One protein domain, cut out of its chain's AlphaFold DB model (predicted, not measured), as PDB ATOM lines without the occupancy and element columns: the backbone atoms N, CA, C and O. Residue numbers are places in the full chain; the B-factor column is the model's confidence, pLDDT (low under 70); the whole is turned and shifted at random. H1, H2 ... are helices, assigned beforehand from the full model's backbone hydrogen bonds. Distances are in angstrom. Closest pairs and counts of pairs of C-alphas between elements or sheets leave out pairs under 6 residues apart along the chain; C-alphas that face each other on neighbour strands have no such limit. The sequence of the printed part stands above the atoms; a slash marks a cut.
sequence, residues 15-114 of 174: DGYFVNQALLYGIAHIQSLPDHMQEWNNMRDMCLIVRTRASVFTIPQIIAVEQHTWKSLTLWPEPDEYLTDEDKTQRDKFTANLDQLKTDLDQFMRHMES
ATOM      1  N   ASP A  15      87.931 100.499 110.295       83.06
ATOM      2  CA  ASP A  15      87.656  99.187 109.690       83.06
ATOM      3  C   ASP A  15      88.643  98.863 108.567       83.06
ATOM      4  O   ASP A  15      89.135  97.745 108.491       83.06
ATOM      5  N   GLY A  16      89.013  99.856 107.750       82.75
ATOM      6  CA  GLY A  16      90.036  99.683 106.715       82.75
ATOM      7  C   GLY A  16      91.405  99.296 107.284       82.75
ATOM      8  O   GLY A  16      92.079  98.442 106.715       82.75
ATOM      9  N   TYR A  17      91.779  99.858 108.441       84.19
ATOM     10  CA  TYR A  17      93.008  99.493 109.149       84.19
ATOM     11  C   TYR A  17      92.961  98.030 109.599       84.19
ATOM     12  O   TYR A  17      93.900  97.284 109.325       84.19
ATOM     13  N   PHE A  18      91.863  97.606 110.232       87.94
ATOM     14  CA  PHE A  18      91.710  96.232 110.718       87.94
ATOM     15  C   PHE A  18      91.626  95.211 109.587       87.94
ATOM     16  O   PHE A  18      92.247  94.159 109.682       87.94
ATOM     17  N   VAL A  19      90.916  95.529 108.501       91.44
ATOM     18  CA  VAL A  19      90.861  94.674 107.311       91.44
ATOM     19  C   VAL A  19      92.259  94.500 106.725       91.44
ATOM     20  O   VAL A  19      92.656  93.371 106.451       91.44
ATOM     21  N   ASN A  20      93.031  95.582 106.575       91.69
ATOM     22  CA  ASN A  20      94.387  95.475 106.038       91.69
ATOM     23  C   ASN A  20      95.306  94.665 106.966       91.69
ATOM     24  O   ASN A  20      96.044  93.804 106.503       91.69
ATOM     25  N   GLN A  21      95.218  94.883 108.280       92.44
ATOM     26  CA  GLN A  21      96.003  94.131 109.258       92.44
ATOM     27  C   GLN A  21      95.649  92.634 109.252       92.44
ATOM     28  O   GLN A  21      96.546  91.796 109.272       92.44
ATOM     29  N   ALA A  22      94.361  92.291 109.173       95.69
ATOM     30  CA  ALA A  22      93.908  90.906 109.084       95.69
ATOM     31  C   ALA A  22      94.410  90.219 107.804       95.69
ATOM     32  O   ALA A  22      94.872  89.081 107.866       95.69
ATOM     33  N   LEU A  23      94.381  90.922 106.663       96.94
ATOM     34  CA  LEU A  23      94.939  90.416 105.407       96.94
ATOM     35  C   LEU A  23      96.438  90.132 105.537       96.94
ATOM     36  O   LEU A  23      96.878  89.052 105.161       96.94
ATOM     37  N   LEU A  24      97.210  91.058 106.111       97.06
ATOM     38  CA  LEU A  24      98.651  90.881 106.303       97.06
ATOM     39  C   LEU A  24      98.978  89.680 107.204       97.06
ATOM     40  O   LEU A  24      99.862  88.898 106.867       97.06
ATOM     41  N   TYR A  25      98.241  89.479 108.301       97.56
ATOM     42  CA  TYR A  25      98.404  88.277 109.127       97.56
ATOM     43  C   TYR A  25      98.073  86.989 108.373       97.56
ATOM     44  O   TYR A  25      98.789  86.001 108.517       97.56
ATOM     45  N   GLY A  26      97.006  86.990 107.572       97.44
ATOM     46  CA  GLY A  26      96.652  85.828 106.762       97.44
ATOM     47  C   GLY A  26      97.706  85.523 105.693       97.44
ATOM     48  O   GLY A  26      98.085  84.366 105.541       97.44
ATOM     49  N   ILE A  27      98.253  86.547 105.028       97.81
ATOM     50  CA  ILE A  27      99.370  86.396 104.080       97.81
ATOM     51  C   ILE A  27     100.596  85.813 104.793       97.81
ATOM     52  O   ILE A  27     101.131  84.808 104.335       97.81
ATOM     53  N   ALA A  28     101.004  86.390 105.931       96.94
ATOM     54  CA  ALA A  28     102.132  85.887 106.720       96.94
ATOM     55  C   ALA A  28     101.937  84.420 107.126       96.94
ATOM     56  O   ALA A  28     102.873  83.624 107.062       96.94
ATOM     57  N   HIS A  29     100.715  84.054 107.524       96.44
ATOM     58  CA  HIS A  29     100.393  82.679 107.871       96.44
ATOM     59  C   HIS A  29     100.548  81.747 106.668       96.44
ATOM     60  O   HIS A  29     101.281  80.767 106.779       96.44
ATOM     61  N   ILE A  30      99.941  82.071 105.520       97.00
ATOM     62  CA  ILE A  30     100.038  81.237 104.313       97.00
ATOM     63  C   ILE A  30     101.501  81.095 103.873       97.00
ATOM     64  O   ILE A  30     101.953  79.974 103.676       97.00
ATOM     65  N   GLN A  31     102.271  82.187 103.822       96.12
ATOM     66  CA  GLN A  31     103.697  82.166 103.452       96.12
ATOM     67  C   GLN A  31     104.575  81.362 104.417       96.12
ATOM     68  O   GLN A  31     105.681  80.959 104.064       96.12
ATOM     69  N   SER A  32     104.109  81.132 105.646       94.94
ATOM     70  CA  SER A  32     104.830  80.319 106.628       94.94
ATOM     71  C   SER A  32     104.606  78.811 106.472       94.94
ATOM     72  O   SER A  32     105.340  78.030 107.083       94.94
ATOM     73  N   LEU A  33     103.602  78.396 105.692       95.31
ATOM     74  CA  LEU A  33     103.288  76.990 105.457       95.31
ATOM     75  C   LEU A  33     104.266  76.363 104.448       95.31
ATOM     76  O   LEU A  33     104.825  77.071 103.606       95.31
ATOM     77  N   PRO A  34     104.455  75.030 104.475       95.75
ATOM     78  CA  PRO A  34     105.153  74.321 103.404       95.75
ATOM     79  C   PRO A  34     104.528  74.612 102.034       95.75
ATOM     80  O   PRO A  34     103.306  74.673 101.940       95.75
ATOM     81  N   ASP A  35     105.331  74.706 100.972       92.69
ATOM     82  CA  ASP A  35     104.894  75.152  99.631       92.69
ATOM     83  C   ASP A  35     103.628  74.461  99.101       92.69
ATOM     84  O   ASP A  35     102.766  75.098  98.501       92.69
ATOM     85  N   HIS A  36     103.484  73.158  99.355       94.44
ATOM     86  CA  HIS A  36     102.334  72.356  98.924       94.44
ATOM     87  C   HIS A  36     101.047  72.615  99.730       94.44
ATOM     88  O   HIS A  36      99.973  72.179  99.325       94.44
ATOM     89  N   MET A  37     101.155  73.288 100.875       96.19
ATOM     90  CA  MET A  37     100.046  73.732 101.724       96.19
ATOM     91  C   MET A  37      99.750  75.225 101.556       96.19
ATOM     92  O   MET A  37      98.789  75.723 102.139       96.19
ATOM     93  N   GLN A  38     100.564  75.955 100.789       95.75
ATOM     94  CA  GLN A  38     100.308  77.363 100.536       95.75
ATOM     95  C   GLN A  38      99.121  77.495  99.581       95.75
ATOM     96  O   GLN A  38      99.152  77.031  98.442       95.75
ATOM     97  N   GLU A  39      98.058  78.152 100.036       95.69
ATOM     98  CA  GLU A  39      96.897  78.472  99.208       95.69
ATOM     99  C   GLU A  39      97.234  79.606  98.224       95.69
ATOM    100  O   GLU A  39      96.797  80.747  98.380       95.69
ATOM    101  N   TRP A  40      98.043  79.296  97.205       94.12
ATOM    102  CA  TRP A  40      98.669  80.271  96.307       94.12
ATOM    103  C   TRP A  40      97.689  81.271  95.689       94.12
ATOM    104  O   TRP A  40      97.968  82.466  95.688       94.12
ATOM    105  N   ASN A  41      96.530  80.819  95.205       94.12
ATOM    106  CA  ASN A  41      95.542  81.718  94.598       94.12
ATOM    107  C   ASN A  41      94.978  82.717  95.621       94.12
ATOM    108  O   ASN A  41      94.980  83.919  95.366       94.12
ATOM    109  N   ASN A  42      94.590  82.237  96.807       96.50
ATOM    110  CA  ASN A  42      94.063  83.088  97.876       96.50
ATOM    111  C   ASN A  42      95.126  84.078  98.362       96.50
ATOM    112  O   ASN A  42      94.847  85.267  98.505       96.50
ATOM    113  N   MET A  43      96.364  83.614  98.555       96.81
ATOM    114  CA  MET A  43      97.480  84.479  98.934       96.81
ATOM    115  C   MET A  43      97.720  85.583  97.898       96.81
ATOM    116  O   MET A  43      97.865  86.744  98.275       96.81
ATOM    117  N   ARG A  44      97.736  85.251  96.602       95.19
ATOM    118  CA  ARG A  44      97.947  86.229  95.522       95.19
ATOM    119  C   ARG A  44      96.840  87.276  95.473       95.19
ATOM    120  O   ARG A  44      97.141  88.470  95.389       95.19
ATOM    121  N   ASP A  45      95.584  86.858  95.609       96.62
ATOM    122  CA  ASP A  45      94.441  87.773  95.667       96.62
ATOM    123  C   ASP A  45      94.527  88.698  96.887       96.62
ATOM    124  O   ASP A  45      94.331  89.910  96.773       96.62
ATOM    125  N   MET A  46      94.898  88.165  98.054       97.62
ATOM    126  CA  MET A  46      95.115  88.968  99.259       97.62
ATOM    127  C   MET A  46      96.251  89.982  99.068       97.62
ATOM    128  O   MET A  46      96.070  91.162  99.380       97.62
ATOM    129  N   CYS A  47      97.389  89.561  98.509       96.50
ATOM    130  CA  CYS A  47      98.508  90.444  98.181       96.50
ATOM    131  C   CYS A  47      98.087  91.556  97.213       96.50
ATOM    132  O   CYS A  47      98.430  92.722  97.414       96.50
ATOM    133  N   LEU A  48      97.308  91.236  96.174       94.44
ATOM    134  CA  LEU A  48      96.769  92.228  95.244       94.44
ATOM    135  C   LEU A  48      95.842  93.228  95.949       94.44
ATOM    136  O   LEU A  48      96.013  94.434  95.782       94.44
ATOM    137  N   ILE A  49      94.921  92.754  96.793       95.19
ATOM    138  CA  ILE A  49      94.007  93.622  97.550       95.19
ATOM    139  C   ILE A  49      94.783  94.599  98.439       95.19
ATOM    140  O   ILE A  49      94.445  95.785  98.471       95.19
ATOM    141  N   VAL A  50      95.814  94.126  99.147       95.31
ATOM    142  CA  VAL A  50      96.664  94.980  99.991       95.31
ATOM    143  C   VAL A  50      97.386  96.027  99.143       95.31
ATOM    144  O   VAL A  50      97.346  97.206  99.488       95.31
ATOM    145  N   ARG A  51      97.986  95.631  98.011       93.19
ATOM    146  CA  ARG A  51      98.684  96.551  97.093       93.19
ATOM    147  C   ARG A  51      97.752  97.636  96.552       93.19
ATOM    148  O   ARG A  51      98.083  98.816  96.612       93.19
ATOM    149  N   THR A  52      96.555  97.271  96.095       90.44
ATOM    150  CA  THR A  52      95.573  98.234  95.563       90.44
ATOM    151  C   THR A  52      95.016  99.171  96.639       90.44
ATOM    152  O   THR A  52      94.606 100.291  96.341       90.44
ATOM    153  N   ARG A  53      94.984  98.726  97.899       87.81
ATOM    154  CA  ARG A  53      94.511  99.514  99.047       87.81
ATOM    155  C   ARG A  53      95.650 100.118  99.859       87.81
ATOM    156  O   ARG A  53      95.407 100.579 100.978       87.81
ATOM    157  N   ALA A  54      96.870 100.100  99.324       82.94
ATOM    158  CA  ALA A  54      98.034 100.563 100.045       82.94
ATOM    159  C   ALA A  54      97.825 102.012 100.498       82.94
ATOM    160  O   ALA A  54      97.395 102.886  99.746       82.94
ATOM    161  N   SER A  55      98.111 102.249 101.770       80.81
ATOM    162  CA  SER A  55      98.063 103.562 102.393       80.81
ATOM    163  C   SER A  55      99.394 103.833 103.076       80.81
ATOM    164  O   SER A  55     100.224 102.936 103.229       80.81
ATOM    165  N   VAL A  56      99.571 105.054 103.576       74.31
ATOM    166  CA  VAL A  56     100.735 105.419 104.399       74.31
ATOM    167  C   VAL A  56     100.926 104.500 105.619       74.31
ATOM    168  O   VAL A  56     102.023 104.423 106.158       74.31
ATOM    169  N   PHE A  57      99.887 103.767 106.037       79.38
ATOM    170  CA  PHE A  57      99.944 102.823 107.154       79.38
ATOM    171  C   PHE A  57     100.313 101.390 106.755       79.38
ATOM    172  O   PHE A  57     100.599 100.588 107.638       79.38
ATOM    173  N   THR A  58     100.334 101.048 105.465       82.50
ATOM    174  CA  THR A  58     100.552  99.663 105.018       82.50
ATOM    175  C   THR A  58     101.948  99.155 105.376       82.50
ATOM    176  O   THR A  58     102.063  98.073 105.939       82.50
ATOM    177  N   ILE A  59     102.997  99.946 105.132       81.81
ATOM    178  CA  ILE A  59     104.381  99.582 105.484       81.81
ATOM    179  C   ILE A  59     104.548  99.445 107.017       81.81
ATOM    180  O   ILE A  59     105.000  98.388 107.455       81.81
ATOM    181  N   PRO A  60     104.116 100.410 107.863       80.25
ATOM    182  CA  PRO A  60     104.120 100.227 109.319       80.25
ATOM    183  C   PRO A  60     103.359  98.985 109.802       80.25
ATOM    184  O   PRO A  60     103.788  98.323 110.744       80.25
ATOM    185  N   GLN A  61     102.231  98.647 109.168       86.81
ATOM    186  CA  GLN A  61     101.479  97.439 109.506       86.81
ATOM    187  C   GLN A  61     102.228  96.159 109.130       86.81
ATOM    188  O   GLN A  61     102.162  95.201 109.894       86.81
ATOM    189  N   ILE A  62     102.947  96.140 108.003       89.69
ATOM    190  CA  ILE A  62     103.811  95.009 107.632       89.69
ATOM    191  C   ILE A  62     104.882  94.813 108.694       89.69
ATOM    192  O   ILE A  62     104.956  93.726 109.249       89.69
ATOM    193  N   ILE A  63     105.625  95.864 109.055       82.94
ATOM    194  CA  ILE A  63     106.672  95.781 110.088       82.94
ATOM    195  C   ILE A  63     106.102  95.222 111.399       82.94
ATOM    196  O   ILE A  63     106.672  94.301 111.976       82.94
ATOM    197  N   ALA A  64     104.942  95.720 111.843       84.19
ATOM    198  CA  ALA A  64     104.292  95.216 113.051       84.19
ATOM    199  C   ALA A  64     103.903  93.728 112.938       84.19
ATOM    200  O   ALA A  64     104.075  92.967 113.887       84.19
ATOM    201  N   VAL A  65     103.384  93.287 111.786       88.56
ATOM    202  CA  VAL A  65     103.049  91.873 111.553       88.56
ATOM    203  C   VAL A  65     104.306  91.005 111.528       88.56
ATOM    204  O   VAL A  65     104.311  89.951 112.163       88.56
ATOM    205  N   GLU A  66     105.377  91.436 110.867       88.88
ATOM    206  CA  GLU A  66     106.651  90.710 110.841       88.88
ATOM    207  C   GLU A  66     107.258  90.585 112.247       88.88
ATOM    208  O   GLU A  66     107.722  89.510 112.614       88.88
ATOM    209  N   GLN A  67     107.177  91.633 113.076       83.56
ATOM    210  CA  GLN A  67     107.604  91.596 114.482       83.56
ATOM    211  C   GLN A  67     106.757  90.638 115.330       83.56
ATOM    212  O   GLN A  67     107.288  89.918 116.173       83.56
ATOM    213  N   HIS A  68     105.440  90.600 115.113       87.88
ATOM    214  CA  HIS A  68     104.551  89.705 115.858       87.88
ATOM    215  C   HIS A  68     104.678  88.238 115.433       87.88
ATOM    216  O   HIS A  68     104.478  87.342 116.251       87.88
ATOM    217  N   THR A  69     104.966  87.986 114.155       86.69
ATOM    218  CA  THR A  69     105.015  86.632 113.578       86.69
ATOM    219  C   THR A  69     106.430  86.074 113.459       86.69
ATOM    220  O   THR A  69     106.583  84.868 113.277       86.69
ATOM    221  N   TRP A  70     107.455  86.923 113.575       86.31
ATOM    222  CA  TRP A  70     108.864  86.599 113.324       86.31
ATOM    223  C   TRP A  70     109.114  86.044 111.915       86.31
ATOM    224  O   TRP A  70     109.991  85.202 111.703       86.31
ATOM    225  N   LYS A  71     108.319  86.491 110.941       87.44
ATOM    226  CA  LYS A  71     108.390  86.075 109.536       87.44
ATOM    227  C   LYS A  71     108.432  87.302 108.641       87.44
ATOM    228  O   LYS A  71     107.706  88.253 108.891       87.44
ATOM    229  N   SER A  72     109.267  87.250 107.606       89.56
ATOM    230  CA  SER A  72     109.265  88.252 106.535       89.56
ATOM    231  C   SER A  72     108.023  88.070 105.669       89.56
ATOM    232  O   SER A  72     107.647  86.932 105.379       89.56
ATOM    233  N   LEU A  73     107.400  89.173 105.265       92.75
ATOM    234  CA  LEU A  73     106.186  89.172 104.456       92.75
ATOM    235  C   LEU A  73     106.480  89.776 103.081       92.75
ATOM    236  O   LEU A  73     106.943  90.911 102.981       92.75
ATOM    237  N   THR A  74     106.139  89.053 102.010       93.62
ATOM    238  CA  THR A  74     106.184  89.592 100.639       93.62
ATOM    239  C   THR A  74     104.785  89.853 100.085       93.62
ATOM    240  O   THR A  74     103.885  89.024 100.216       93.62
ATOM    241  N   LEU A  75     104.594  91.004  99.433       95.62
ATOM    242  CA  LEU A  75     103.373  91.320  98.677       95.62
ATOM    243  C   LEU A  75     103.470  90.956  97.184       95.62
ATOM    244  O   LEU A  75     102.490  91.111  96.456       95.62
ATOM    245  N   TRP A  76     104.627  90.464  96.737       95.44
ATOM    246  CA  TRP A  76     104.859  89.917  95.397       95.44
ATOM    247  C   TRP A  76     105.446  88.509  95.555       95.44
ATOM    248  O   TRP A  76     106.665  88.345  95.498       95.44
ATOM    249  N   PRO A  77     104.610  87.504  95.876       93.38
ATOM    250  CA  PRO A  77     105.065  86.126  96.047       93.38
ATOM    251  C   PRO A  77     105.354  85.417  94.714       93.38
ATOM    252  O   PRO A  77     105.906  84.320  94.718       93.38
ATOM    253  N   GLU A  78     104.950  85.992  93.578       90.06
ATOM    254  CA  GLU A  78     105.169  85.398  92.264       90.06
ATOM    255  C   GLU A  78     106.641  85.446  91.821       90.06
ATOM    256  O   GLU A  78     107.324  86.447  92.057       90.06
ATOM    257  N   PRO A  79     107.120  84.415  91.098       88.00
ATOM    258  CA  PRO A  79     108.395  84.486  90.395       88.00
ATOM    259  C   PRO A  79     108.436  85.638  89.380       88.00
ATOM    260  O   PRO A  79     107.430  85.955  88.740       88.00
ATOM    261  N   ASP A  80     109.626  86.205  89.163       88.00
ATOM    262  CA  ASP A  80     109.857  87.366  88.286       88.00
ATOM    263  C   ASP A  80     109.367  87.185  86.841       88.00
ATOM    264  O   ASP A  80     109.066  88.172  86.166       88.00
ATOM    265  N   GLU A  81     109.283  85.947  86.352       91.44
ATOM    266  CA  GLU A  81     108.777  85.621  85.013       91.44
ATOM    267  C   GLU A  81     107.269  85.888  84.847       91.44
ATOM    268  O   GLU A  81     106.808  86.092  83.726       91.44
ATOM    269  N   TYR A  82     106.511  85.949  85.949       87.75
ATOM    270  CA  TYR A  82     105.070  86.236  85.947       87.75
ATOM    271  C   TYR A  82     104.740  87.703  86.238       87.75
ATOM    272  O   TYR A  82     103.563  88.070  86.252       87.75
ATOM    273  N   LEU A  83     105.750  88.537  86.494       89.62
ATOM    274  CA  LEU A  83     105.573  89.952  86.807       89.62
ATOM    275  C   LEU A  83     105.810  90.815  85.571       89.62
ATOM    276  O   LEU A  83     106.803  90.651  84.858       89.62
ATOM    277  N   THR A  84     104.924  91.789  85.359       93.12
ATOM    278  CA  THR A  84     105.160  92.841  84.365       93.12
ATOM    279  C   THR A  84     106.310  93.751  84.810       93.12
ATOM    280  O   THR A  84     106.646  93.820  85.995       93.12
ATOM    281  N   ASP A  85     106.916  94.495  83.883       94.50
ATOM    282  CA  ASP A  85     107.960  95.472  84.234       94.50
ATOM    283  C   ASP A  85     107.430  96.577  85.167       94.50
ATOM    284  O   ASP A  85     108.156  97.093  86.024       94.50
ATOM    285  N   GLU A  86     106.140  96.906  85.047       92.38
ATOM    286  CA  GLU A  86     105.458  97.811  85.969       92.38
ATOM    287  C   GLU A  86     105.366  97.203  87.374       92.38
ATOM    288  O   GLU A  86     105.743  97.864  88.343       92.38
ATOM    289  N   ASP A  87     104.945  95.940  87.491       89.75
ATOM    290  CA  ASP A  87     104.869  95.243  88.780       89.75
ATOM    291  C   ASP A  87     106.234  95.159  89.461       89.75
ATOM    292  O   ASP A  87     106.329  95.398  90.665       89.75
ATOM    293  N   LYS A  88     107.294  94.868  88.695       93.44
ATOM    294  CA  LYS A  88     108.678  94.849  89.194       93.44
ATOM    295  C   LYS A  88     109.088  96.221  89.712       93.44
ATOM    296  O   LYS A  88     109.554  96.342  90.838       93.44
ATOM    297  N   THR A  89     108.813  97.277  88.946       94.62
ATOM    298  CA  THR A  89     109.113  98.657  89.355       94.62
ATOM    299  C   THR A  89     108.367  99.050  90.633       94.62
ATOM    300  O   THR A  89     108.930  99.711  91.510       94.62
ATOM    301  N   GLN A  90     107.089  98.676  90.753       91.62
ATOM    302  CA  GLN A  90     106.293  98.944  91.951       91.62
ATOM    303  C   GLN A  90     106.814  98.161  93.158       91.62
ATOM    304  O   GLN A  90     106.974  98.749  94.229       91.62
ATOM    305  N   ARG A  91     107.124  96.871  92.974       93.94
ATOM    306  CA  ARG A  91     107.734  96.016  93.995       93.94
ATOM    307  C   ARG A  91     109.039  96.616  94.493       93.94
ATOM    308  O   ARG A  91     109.186  96.812  95.689       93.94
ATOM    309  N   ASP A  92     109.957  96.950  93.595       93.94
ATOM    310  CA  ASP A  92     111.298  97.399  93.966       93.94
ATOM    311  C   ASP A  92     111.245  98.729  94.736       93.94
ATOM    312  O   ASP A  92     111.902  98.880  95.766       93.94
ATOM    313  N   LYS A  93     110.384  99.668  94.315       91.94
ATOM    314  CA  LYS A  93     110.119 100.907  95.071       91.94
ATOM    315  C   LYS A  93     109.522 100.626  96.447       91.94
ATOM    316  O   LYS A  93     109.885 101.281  97.421       91.94
ATOM    317  N   PHE A  94     108.579  99.692  96.526       90.81
ATOM    318  CA  PHE A  94     107.941  99.319  97.782       90.81
ATOM    319  C   PHE A  94     108.946  98.697  98.756       90.81
ATOM    320  O   PHE A  94     109.022  99.128  99.904       90.81
ATOM    321  N   THR A  95     109.740  97.738  98.283       90.50
ATOM    322  CA  THR A  95     110.793  97.073  99.054       90.50
ATOM    323  C   THR A  95     111.831  98.079  99.538       90.50
ATOM    324  O   THR A  95     112.110  98.118 100.730       90.50
ATOM    325  N   ALA A  96     112.305  98.981  98.670       87.56
ATOM    326  CA  ALA A  96     113.249 100.028  99.066       87.56
ATOM    327  C   ALA A  96     112.696 100.929 100.189       87.56
ATOM    328  O   ALA A  96     113.401 101.232 101.149       87.56
ATOM    329  N   ASN A  97     111.419 101.319 100.108       82.31
ATOM    330  CA  ASN A  97     110.771 102.107 101.161       82.31
ATOM    331  C   ASN A  97     110.615 101.321 102.474       82.31
ATOM    332  O   ASN A  97     110.766 101.893 103.554       82.31
ATOM    333  N   LEU A  98     110.292 100.026 102.392       84.31
ATOM    334  CA  LEU A  98     110.171  99.150 103.557       84.31
ATOM    335  C   LEU A  98     111.523  98.977 104.260       84.31
ATOM    336  O   LEU A  98     111.592  99.127 105.478       84.31
ATOM    337  N   ASP A  99     112.586  98.719 103.501       85.12
ATOM    338  CA  ASP A  99     113.940  98.530 104.027       85.12
ATOM    339  C   ASP A  99     114.496  99.814 104.651       85.12
ATOM    340  O   ASP A  99     115.100  99.772 105.729       85.12
ATOM    341  N   GLN A 100     114.233 100.969 104.031       79.31
ATOM    342  CA  GLN A 100     114.596 102.261 104.608       79.31
ATOM    343  C   GLN A 100     113.894 102.481 105.953       79.31
ATOM    344  O   GLN A 100     114.553 102.809 106.935       79.31
ATOM    345  N   LEU A 101     112.581 102.236 106.038       73.00
ATOM    346  CA  LEU A 101     111.842 102.439 107.286       73.00
ATOM    347  C   LEU A 101     112.289 101.473 108.395       73.00
ATOM    348  O   LEU A 101     112.365 101.872 109.557       73.00
ATOM    349  N   LYS A 102     112.601 100.217 108.051       76.88
ATOM    350  CA  LYS A 102     113.192  99.254 108.994       76.88
ATOM    351  C   LYS A 102     114.533  99.760 109.526       76.88
ATOM    352  O   LYS A 102     114.752  99.751 110.733       76.88
ATOM    353  N   THR A 103     115.386 100.268 108.637       76.44
ATOM    354  CA  THR A 103     116.688 100.845 108.999       76.44
ATOM    355  C   THR A 103     116.533 102.050 109.932       76.44
ATOM    356  O   THR A 103     117.214 102.122 110.956       76.44
ATOM    357  N   ASP A 104     115.617 102.967 109.620       70.06
ATOM    358  CA  ASP A 104     115.346 104.155 110.439       70.06
ATOM    359  C   ASP A 104     114.829 103.771 111.835       70.06
ATOM    360  O   ASP A 104     115.249 104.347 112.842       70.06
ATOM    361  N   LEU A 105     113.948 102.766 111.909       62.97
ATOM    362  CA  LEU A 105     113.418 102.260 113.173       62.97
ATOM    363  C   LEU A 105     114.518 101.617 114.024       62.97
ATOM    364  O   LEU A 105     114.617 101.917 115.212       62.97
ATOM    365  N   ASP A 106     115.379 100.795 113.428       67.75
ATOM    366  CA  ASP A 106     116.501 100.174 114.135       67.75
ATOM    367  C   ASP A 106     117.486 101.221 114.673       67.75
ATOM    368  O   ASP A 106     117.957 101.112 115.810       67.75
ATOM    369  N   GLN A 107     117.784 102.266 113.894       64.75
ATOM    370  CA  GLN A 107     118.620 103.382 114.348       64.75
ATOM    371  C   GLN A 107     117.967 104.146 115.506       64.75
ATOM    372  O   GLN A 107     118.638 104.449 116.496       64.75
ATOM    373  N   PHE A 108     116.660 104.411 115.419       57.84
ATOM    374  CA  PHE A 108     115.895 105.044 116.492       57.84
ATOM    375  C   PHE A 108     115.913 104.206 117.777       57.84
ATOM    376  O   PHE A 108     116.184 104.742 118.853       57.84
ATOM    377  N   MET A 109     115.694 102.893 117.677       56.81
ATOM    378  CA  MET A 109     115.708 101.990 118.831       56.81
ATOM    379  C   MET A 109     117.089 101.940 119.495       56.81
ATOM    380  O   MET A 109     117.183 102.100 120.712       56.81
ATOM    381  N   ARG A 110     118.173 101.844 118.711       56.81
ATOM    382  CA  ARG A 110     119.553 101.903 119.235       56.81
ATOM    383  C   ARG A 110     119.861 103.235 119.923       56.81
ATOM    384  O   ARG A 110     120.545 103.262 120.943       56.81
ATOM    385  N   HIS A 111     119.350 104.346 119.387       51.50
ATOM    386  CA  HIS A 111     119.487 105.659 120.014       51.50
ATOM    387  C   HIS A 111     118.734 105.736 121.357       51.50
ATOM    388  O   HIS A 111     119.301 106.190 122.353       51.50
ATOM    389  N   MET A 112     117.500 105.221 121.415       49.91
ATOM    390  CA  MET A 112     116.672 105.164 122.629       49.91
ATOM    391  C   MET A 112     117.289 104.310 123.746       49.91
ATOM    392  O   MET A 112     117.241 104.702 124.912       49.91
ATOM    393  N   GLU A 113     117.907 103.176 123.409       52.69
ATOM    394  CA  GLU A 113     118.566 102.286 124.379       52.69
ATOM    395  C   GLU A 113     119.780 102.937 125.065       52.69
ATOM    396  O   GLU A 113     120.132 102.576 126.189       52.69
ATOM    397  N   SER A 114     120.394 103.947 124.441       48.53
ATOM    398  CA  SER A 114     121.576 104.635 124.977       48.53
ATOM    399  C   SER A 114     121.299 105.733 126.033       48.53
ATOM    400  O   SER A 114     122.255 106.311 126.553       48.53
TER     401      SER A 114
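AT A GLANCE: This is residues 15 to 114 of the 174 residues of an uncharacterized protein of Ancylobacter sp. TS-1 (UniProt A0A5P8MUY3). The long helix H4 runs past a cluster of three shorter helices, where H1 packs on H2 and H3; residues 106 to 114 stick out. The 100 printed residues hold four named helices, H1 to H4 along the chain, and no named strand: all helix. The whole is compact, radius of gyration of the C-alphas 14.4 A, but elongated, spanning 46 by 29 by 28 A.

HOW THE PARTS SIT: Start at H4, residues 85 to 113: it is close to but not clearly touching H3, residues 58 to 69, closest C-alphas Ile 59 and Leu 98, 6.1 A. H1, residues 15 to 32, touches H3 with residues 20 to 28 alone, closest C-alphas Tyr 25 and Val 65, 6.4 A, at a steep tilt of 48 degrees. H1 and H2, residues 40 to 52, touch as a hairpin, closest C-alphas Ile 27 and Met 43, 5.8 A. H4 is apart from H1 and H2. In H1 to H4 every O i to N i+4 pair is within hydrogen-bond range.

IN THESE COORDINATES: Find C-alpha 85 at (107.960, 95.472, 84.234); H4 runs 42.1 A to C-alpha 113 at (118.566, 102.286, 124.379). H1 measures 25.7 A, H2 18.2 A, H3 16.2 A.

THE WHOLE: The printed part has no cut; residues 70 to 84 make a long link. Residues 105 to 114 have pLDDT under 70.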